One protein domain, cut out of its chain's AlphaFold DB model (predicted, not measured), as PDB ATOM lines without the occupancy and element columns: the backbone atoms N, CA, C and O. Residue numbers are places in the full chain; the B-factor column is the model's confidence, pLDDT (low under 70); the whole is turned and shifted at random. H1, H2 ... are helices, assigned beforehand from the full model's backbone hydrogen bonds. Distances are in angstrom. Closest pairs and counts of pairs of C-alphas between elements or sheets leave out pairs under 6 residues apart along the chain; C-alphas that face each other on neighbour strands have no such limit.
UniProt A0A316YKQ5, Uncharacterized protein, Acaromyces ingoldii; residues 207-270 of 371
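What this domain is: This is residues 207 to 270 of the 371 residues of an uncharacterized protein of Acaromyces ingoldii (UniProt A0A316YKQ5). One long helix, H2, makes most of the length; after it the backbone folds back in a loose U, and the shorter H3 runs back beside it. Short H1 is near the start of H2, and tiny H4 ends the returning arm, away from the other helices. The printed part has 64 residues with four named helices, H1 to H4 in order, and no named strand: all helix, loose, radius of gyration of the C-alphas 14.6 A, spans 42 by 24 by 16 A.

Where its parts are: H1 is residues 207 to 211, beginning at C-alpha 207 (119.000, 121.407, 125.219). H2, residues 224 to 244, is 30.2 A long; H3, residues 252 to 261, 14.5 A. H4, residues 267 to 270, ends at C-alpha 270 (113.095, 104.736, 127.410).

How they stand to each other: H1 and H2 are close but not clearly touching; their closest C-alphas, of Tyr 207 and Glu 224, are 6.7 A apart. H2 and H3 are also close but not clearly touching, at a shallow tilt of 31 degrees, opposite ways; their closest C-alphas, of Ala 237 and Cys 258, are 7.0 A apart. H3 and H4 are apart. In H1, H2 and H3 every O i to N i+4 pair is within hydrogen-bond range; H4 is too short for one.

The domain as a whole: The C-alphas farthest apart, of Pro 214 and Arg 247, are 42.3 A apart. The printed part has no cut; the H1 to H2 link is long. Residues 245 to 270 have pLDDT under 70.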
ATOM      1  N   TYR A 207     119.151 121.101 123.798       83.62
ATOM      2  CA  TYR A 207     119.000 121.407 125.219       83.62
ATOM      3  C   TYR A 207     117.874 122.414 125.480       83.62
ATOM      4  O   TYR A 207     116.977 122.138 126.267       83.62
ATOM      5  N   LYS A 208     117.879 123.550 124.776       85.50
ATOM      6  CA  LYS A 208     116.873 124.600 124.939       85.50
ATOM      7  C   LYS A 208     115.469 124.115 124.555       85.50
ATOM      8  O   LYS A 208     114.517 124.420 125.257       85.50
ATOM      9  N   LEU A 209     115.356 123.260 123.533       82.31
ATOM     10  CA  LEU A 209     114.092 122.597 123.185       82.31
ATOM     11  C   LEU A 209     113.581 121.644 124.274       82.31
ATOM     12  O   LEU A 209     112.372 121.513 124.412       82.31
ATOM     13  N   MET A 210     114.469 120.962 125.004       79.25
ATOM     14  CA  MET A 210     114.085 120.083 126.117       79.25
ATOM     15  C   MET A 210     113.800 120.874 127.400       79.25
ATOM     16  O   MET A 210     112.896 120.530 128.149       79.25
ATOM     17  N   ALA A 211     114.538 121.952 127.660       82.31
ATOM     18  CA  ALA A 211     114.328 122.790 128.837       82.31
ATOM     19  C   ALA A 211     112.984 123.541 128.781       82.31
ATOM     20  O   ALA A 211     112.297 123.666 129.800       82.31
ATOM     21  N   GLU A 212     112.606 124.004 127.585       84.25
ATOM     22  CA  GLU A 212     111.371 124.753 127.319       84.25
ATOM     23  C   GLU A 212     110.142 123.852 127.096       84.25
ATOM     24  O   GLU A 212     109.036 124.366 126.949       84.25
ATOM     25  N   ASP A 213     110.296 122.523 127.069       84.94
ATOM     26  CA  ASP A 213     109.164 121.617 126.871       84.94
ATOM     27  C   ASP A 213     108.344 121.481 128.169       84.94
ATOM     28  O   ASP A 213     108.866 120.987 129.178       84.94
ATOM     29  N   PRO A 214     107.059 121.885 128.179       84.69
ATOM     30  CA  PRO A 214     106.213 121.746 129.361       84.69
ATOM     31  C   PRO A 214     105.838 120.285 129.646       84.69
ATOM     32  O   PRO A 214     105.379 119.984 130.743       84.69
ATOM     33  N   GLY A 215     106.026 119.369 128.686       85.75
ATOM     34  CA  GLY A 215     105.682 117.955 128.840       85.75
ATOM     35  C   GLY A 215     106.741 117.106 129.545       85.75
ATOM     36  O   GLY A 215     106.489 115.928 129.793       85.75
ATOM     37  N   ILE A 216     107.922 117.659 129.841       79.56
ATOM     38  CA  ILE A 216     109.009 116.929 130.503       79.56
ATOM     39  C   ILE A 216     108.919 117.184 132.016       79.56
ATOM     40  O   ILE A 216     109.062 118.340 132.430       79.56
ATOM     41  N   PRO A 217     108.715 116.140 132.849       82.81
ATOM     42  CA  PRO A 217     108.691 116.290 134.301       82.81
ATOM     43  C   PRO A 217     109.974 116.943 134.816       82.81
ATOM     44  O   PRO A 217     111.060 116.714 134.281       82.81
ATOM     45  N   GLN A 218     109.850 117.751 135.869       79.31
ATOM     46  CA  GLN A 218     110.944 118.582 136.378       79.31
ATOM     47  C   GLN A 218     112.160 117.759 136.828       79.31
ATOM     48  O   GLN A 218     113.292 118.194 136.640       79.31
ATOM     49  N   GLU A 219     111.932 116.535 137.303       80.31
ATOM     50  CA  GLU A 219     112.961 115.557 137.685       80.31
ATOM     51  C   GLU A 219     113.855 115.122 136.510       80.31
ATOM     52  O   GLU A 219     115.026 114.799 136.695       80.31
ATOM     53  N   HIS A 220     113.331 115.171 135.281       76.06
ATOM     54  CA  HIS A 220     114.062 114.803 134.066       76.06
ATOM     55  C   HIS A 220     114.658 116.015 133.339       76.06
ATOM     56  O   HIS A 220     115.333 115.856 132.312       76.06
ATOM     57  N   LYS A 221     114.440 117.238 133.847       85.12
ATOM     58  CA  LYS A 221     115.077 118.441 133.306       85.12
ATOM     59  C   LYS A 221     116.545 118.451 133.713       85.12
ATOM     60  O   LYS A 221     116.920 118.841 134.812       85.12
ATOM     61  N   LEU A 222     117.390 118.010 132.789       85.19
ATOM     62  CA  LEU A 222     118.836 118.094 132.944       85.19
ATOM     63  C   LEU A 222     119.269 119.556 132.970       85.19
ATOM     64  O   LEU A 222     118.749 120.376 132.219       85.19
ATOM     65  N   THR A 223     120.277 119.865 133.778       91.19
ATOM     66  CA  THR A 223     121.006 121.133 133.639       91.19
ATOM     67  C   THR A 223     121.832 121.126 132.349       91.19
ATOM     68  O   THR A 223     122.235 120.066 131.862       91.19
ATOM     69  N   GLU A 224     122.147 122.306 131.809       89.00
ATOM     70  CA  GLU A 224     122.946 122.438 130.577       89.00
ATOM     71  C   GLU A 224     124.279 121.689 130.687       89.00
ATOM     72  O   GLU A 224     124.646 120.918 129.801       89.00
ATOM     73  N   LYS A 225     124.937 121.802 131.848       90.38
ATOM     74  CA  LYS A 225     126.187 121.095 132.157       90.38
ATOM     75  C   LYS A 225     126.021 119.574 132.131       90.38
ATOM     76  O   LYS A 225     126.870 118.874 131.584       90.38
ATOM     77  N   GLN A 226     124.937 119.042 132.700       86.56
ATOM     78  CA  GLN A 226     124.662 117.600 132.683       86.56
ATOM     79  C   GLN A 226     124.350 117.102 131.269       86.56
ATOM     80  O   GLN A 226     124.819 116.031 130.880       86.56
ATOM     81  N   TYR A 227     123.595 117.879 130.489       87.25
ATOM     82  CA  TYR A 227     123.303 117.559 129.096       87.25
ATOM     83  C   TYR A 227     124.581 117.533 128.248       87.25
ATOM     84  O   TYR A 227     124.833 116.558 127.536       87.25
ATOM     85  N   GLU A 228     125.432 118.556 128.358       85.88
ATOM     86  CA  GLU A 228     126.712 118.609 127.645       85.88
ATOM     87  C   GLU A 228     127.658 117.483 128.063       85.88
ATOM     88  O   GLU A 228     128.275 116.849 127.203       85.88
ATOM     89  N   TYR A 229     127.732 117.175 129.359       87.56
ATOM     90  CA  TYR A 229     128.522 116.058 129.872       87.56
ATOM     91  C   TYR A 229     128.059 114.717 129.288       87.56
ATOM     92  O   TYR A 229     128.876 113.939 128.785       87.56
ATOM     93  N   ARG A 230     126.744 114.462 129.282       83.25
ATOM     94  CA  ARG A 230     126.157 113.250 128.688       83.25
ATOM     95  C   ARG A 230     126.415 113.185 127.184       83.25
ATOM     96  O   ARG A 230     126.880 112.159 126.691       83.25
ATOM     97  N   ARG A 231     126.210 114.288 126.461       83.06
ATOM     98  CA  ARG A 231     126.498 114.385 125.022       83.06
ATOM     99  C   ARG A 231     127.974 114.126 124.714       83.06
ATOM    100  O   ARG A 231     128.278 113.440 123.742       83.06
ATOM    101  N   SER A 232     128.883 114.644 125.537       85.25
ATOM    102  CA  SER A 232     130.326 114.416 125.414       85.25
ATOM    103  C   SER A 232     130.687 112.943 125.630       85.25
ATOM    104  O   SER A 232     131.438 112.383 124.833       85.25
ATOM    105  N   LYS A 233     130.096 112.280 126.636       83.62
ATOM    106  CA  LYS A 233     130.264 110.833 126.858       83.62
ATOM    107  C   LYS A 233     129.758 109.994 125.685       83.62
ATOM    108  O   LYS A 233     130.498 109.141 125.208       83.62
ATOM    109  N   ILE A 234     128.547 110.272 125.194       81.06
ATOM    110  CA  ILE A 234     127.971 109.595 124.017       81.06
ATOM    111  C   ILE A 234     128.902 109.749 122.818       81.06
ATOM    112  O   ILE A 234     129.232 108.773 122.152       81.06
ATOM    113  N   LYS A 235     129.362 110.976 122.565       83.44
ATOM    114  CA  LYS A 235     130.250 111.257 121.442       83.44
ATOM    115  C   LYS A 235     131.574 110.503 121.557       83.44
ATOM    116  O   LYS A 235     131.981 109.892 120.580       83.44
ATOM    117  N   LYS A 236     132.209 110.501 122.734       84.62
ATOM    118  CA  LYS A 236     133.440 109.729 122.970       84.62
ATOM    119  C   LYS A 236     133.227 108.237 122.728       84.62
ATOM    120  O   LYS A 236     134.057 107.632 122.071       84.62
ATOM    121  N   ALA A 237     132.113 107.668 123.193       79.88
ATOM    122  CA  ALA A 237     131.792 106.265 122.941       79.88
ATOM    123  C   ALA A 237     131.643 105.980 121.438       79.88
ATOM    124  O   ALA A 237     132.250 105.042 120.936       79.88
ATOM    125  N   ILE A 238     130.909 106.822 120.703       78.38
ATOM    126  CA  ILE A 238     130.762 106.695 119.244       78.38
ATOM    127  C   ILE A 238     132.119 106.809 118.539       78.38
ATOM    128  O   ILE A 238     132.407 106.015 117.647       78.38
ATOM    129  N   ASP A 239     132.942 107.785 118.925       81.88
ATOM    130  CA  ASP A 239     134.265 107.994 118.334       81.88
ATOM    131  C   ASP A 239     135.181 106.780 118.612       81.88
ATOM    132  O   ASP A 239     135.835 106.302 117.689       81.88
ATOM    133  N   SER A 240     135.144 106.200 119.821       80.81
ATOM    134  CA  SER A 240     135.874 104.967 120.156       80.81
ATOM    135  C   SER A 240     135.394 103.747 119.362       80.81
ATOM    136  O   SER A 240     136.217 102.955 118.917       80.81
ATOM    137  N   ILE A 241     134.087 103.599 119.122       73.44
ATOM    138  CA  ILE A 241     133.553 102.518 118.268       73.44
ATOM    139  C   ILE A 241     134.067 102.668 116.832       73.44
ATOM    140  O   ILE A 241     134.497 101.692 116.220       73.44
ATOM    141  N   LYS A 242     134.051 103.899 116.300       75.50
ATOM    142  CA  LYS A 242     134.547 104.199 114.947       75.50
ATOM    143  C   LYS A 242     136.045 103.928 114.805       75.50
ATOM    144  O   LYS A 242     136.490 103.564 113.721       75.50
ATOM    145  N   GLU A 243     136.809 104.113 115.877       81.12
ATOM    146  CA  GLU A 243     138.244 103.825 115.914       81.12
ATOM    147  C   GLU A 243     138.532 102.316 115.964       81.12
ATOM    148  O   GLU A 243     139.451 101.850 115.292       81.12
ATOM    149  N   ILE A 244     137.718 101.543 116.693       77.38
ATOM    150  CA  ILE A 244     137.868 100.084 116.816       77.38
ATOM    151  C   ILE A 244     137.428  99.354 115.538       77.38
ATOM    152  O   ILE A 244     138.042  98.355 115.166       77.38
ATOM    153  N   ASN A 245     136.402  99.847 114.837       56.56
ATOM    154  CA  ASN A 245     135.834  99.177 113.667       56.56
ATOM    155  C   ASN A 245     135.657 100.137 112.472       56.56
ATOM    156  O   ASN A 245     134.577 100.694 112.274       56.56
ATOM    157  N   PRO A 246     136.683 100.308 111.612       61.88
ATOM    158  CA  PRO A 246     136.555 101.089 110.378       61.88
ATOM    159  C   PRO A 246     135.778 100.362 109.262       61.88
ATOM    160  O   PRO A 246     135.571 100.942 108.198       61.88
ATOM    161  N   ARG A 247     135.373  99.097 109.459       56.59
ATOM    162  CA  ARG A 247     134.557  98.335 108.499       56.59
ATOM    163  C   ARG A 247     133.081  98.427 108.893       56.59
ATOM    164  O   ARG A 247     132.728  98.098 110.019       56.59
ATOM    165  N   GLU A 248     132.241  98.867 107.955       58.09
ATOM    166  CA  GLU A 248     130.822  99.246 108.128       58.09
ATOM    167  C   GLU A 248     129.869  98.118 108.589       58.09
ATOM    168  O   GLU A 248     128.678  98.359 108.774       58.09
ATOM    169  N   ASP A 249     130.380  96.913 108.848       54.47
ATOM    170  CA  ASP A 249     129.583  95.705 109.085       54.47
ATOM    171  C   ASP A 249     129.624  95.199 110.541       54.47
ATOM    172  O   ASP A 249     129.403  94.012 110.795       54.47
ATOM    173  N   SER A 250     129.901  96.067 111.526       53.34
ATOM    174  CA  SER A 250     129.866  95.644 112.936       53.34
ATOM    175  C   SER A 250     128.442  95.317 113.406       53.34
ATOM    176  O   SER A 250     127.472  96.057 113.214       53.34
ATOM    177  N   THR A 251     128.347  94.149 114.035       60.12
ATOM    178  CA  THR A 251     127.147  93.501 114.549       60.12
ATOM    179  C   THR A 251     126.492  94.286 115.686       60.12
ATOM    180  O   THR A 251     127.161  94.744 116.609       60.12
ATOM    181  N   ASN A 252     125.155  94.329 115.671       58.50
ATOM    182  CA  ASN A 252     124.256  94.947 116.662       58.50
ATOM    183  C   ASN A 252     124.640  94.763 118.151       58.50
ATOM    184  O   ASN A 252     124.211  95.560 118.979       58.50
ATOM    185  N   ALA A 253     125.437  93.749 118.502       56.28
ATOM    186  CA  ALA A 253     125.890  93.463 119.862       56.28
ATOM    187  C   ALA A 253     126.815  94.545 120.461       56.28
ATOM    188  O   ALA A 253     126.706  94.851 121.648       56.28
ATOM    189  N   GLU A 254     127.693  95.166 119.667       56.44
ATOM    190  CA  GLU A 254     128.596  96.228 120.154       56.44
ATOM    191  C   GLU A 254     127.837  97.546 120.370       56.44
ATOM    192  O   GLU A 254     128.038  98.244 121.365       56.44
ATOM    193  N   ILE A 255     126.870  97.831 119.493       60.22
ATOM    194  CA  ILE A 255     125.928  98.946 119.648       60.22
ATOM    195  C   ILE A 255     125.050  98.731 120.891       60.22
ATOM    196  O   ILE A 255     124.860  99.668 121.666       60.22
ATOM    197  N   GLU A 256     124.564  97.507 121.136       57.53
ATOM    198  CA  GLU A 256     123.844  97.167 122.370       57.53
ATOM    199  C   GLU A 256     124.699  97.358 123.630       57.53
ATOM    200  O   GLU A 256     124.187  97.835 124.643       57.53
ATOM    201  N   MET A 257     125.995  97.040 123.588       59.69
ATOM    202  CA  MET A 257     126.900  97.268 124.718       59.69
ATOM    203  C   MET A 257     127.066  98.767 125.011       59.69
ATOM    204  O   MET A 257     126.991  99.190 126.165       59.69
ATOM    205  N   CYS A 258     127.210  99.598 123.978       55.22
ATOM    206  CA  CYS A 258     127.280 101.047 124.151       55.22
ATOM    207  C   CYS A 258     125.945 101.653 124.607       55.22
ATOM    208  O   CYS A 258     125.948 102.561 125.435       55.22
ATOM    209  N   LEU A 259     124.806 101.122 124.151       60.41
ATOM    210  CA  LEU A 259     123.483 101.500 124.659       60.41
ATOM    211  C   LEU A 259     123.308 101.121 126.136       60.41
ATOM    212  O   LEU A 259     122.755 101.917 126.890       60.41
ATOM    213  N   LYS A 260     123.844  99.974 126.576       60.84
ATOM    214  CA  LYS A 260     123.878  99.579 127.996       60.84
ATOM    215  C   LYS A 260     124.725 100.528 128.847       60.84
ATOM    216  O   LYS A 260     124.300 100.891 129.935       60.84
ATOM    217  N   ILE A 261     125.874 100.995 128.346       54.00
ATOM    218  CA  ILE A 261     126.720 101.993 129.041       54.00
ATOM    219  C   ILE A 261     126.028 103.367 129.122       54.00
ATOM    220  O   ILE A 261     126.283 104.154 130.036       54.00
ATOM    221  N   LEU A 262     125.139 103.668 128.173       53.47
ATOM    222  CA  LEU A 262     124.333 104.887 128.166       53.47
ATOM    223  C   LEU A 262     123.077 104.803 129.044       53.47
ATOM    224  O   LEU A 262     122.434 105.836 129.253       53.47
ATOM    225  N   GLN A 263     122.745 103.633 129.598       49.72
ATOM    226  CA  GLN A 263     121.657 103.496 130.558       49.72
ATOM    227  C   GLN A 263     122.130 103.773 131.991       49.72
ATOM    228  O   GLN A 263     122.970 103.075 132.546       49.72
ATOM    229  N   PRO A 264     121.515 104.786 132.609       48.41
ATOM    230  CA  PRO A 264     120.742 104.557 133.820       48.41
ATOM    231  C   PRO A 264     119.295 105.000 133.585       48.41
ATOM    232  O   PRO A 264     118.656 105.547 134.473       48.41
ATOM    233  N   TRP A 265     118.813 104.860 132.351       52.66
ATOM    234  CA  TRP A 265     117.421 105.115 132.029       52.66
ATOM    235  C   TRP A 265     116.696 103.819 132.313       52.66
ATOM    236  O   TRP A 265     116.965 102.807 131.660       52.66
ATOM    237  N   ASP A 266     115.831 103.848 133.318       58.47
ATOM    238  CA  ASP A 266     114.963 102.723 133.609       58.47
ATOM    239  C   ASP A 266     114.200 102.365 132.320       58.47
ATOM    240  O   ASP A 266     113.912 103.230 131.484       58.47
ATOM    241  N   LYS A 267     113.929 101.081 132.084       60.78
ATOM    242  CA  LYS A 267     113.337 100.615 130.811       60.78
ATOM    243  C   LYS A 267     112.018 101.345 130.506       60.78
ATOM    244  O   LYS A 267     111.722 101.680 129.363       60.78
ATOM    245  N   THR A 268     111.303 101.686 131.571       59.34
ATOM    246  CA  THR A 268     110.110 102.535 131.619       59.34
ATOM    247  C   THR A 268     110.335 103.961 131.103       59.34
ATOM    248  O   THR A 268     109.437 104.542 130.497       59.34
ATOM    249  N   GLU A 269     111.512 104.539 131.313       52.81
ATOM    250  CA  GLU A 269     111.875 105.888 130.884       52.81
ATOM    251  C   GLU A 269     112.168 105.919 129.378       52.81
ATOM    252  O   GLU A 269     111.642 106.777 128.669       52.81
ATOM    253  N   MET A 270     112.905 104.930 128.859       59.75
ATOM    254  CA  MET A 270     113.095 104.736 127.410       59.75
ATOM    255  C   MET A 270     111.758 104.536 126.685       59.75
ATOM    256  O   MET A 270     111.480 105.239 125.713       59.75
TER     257      MET A 270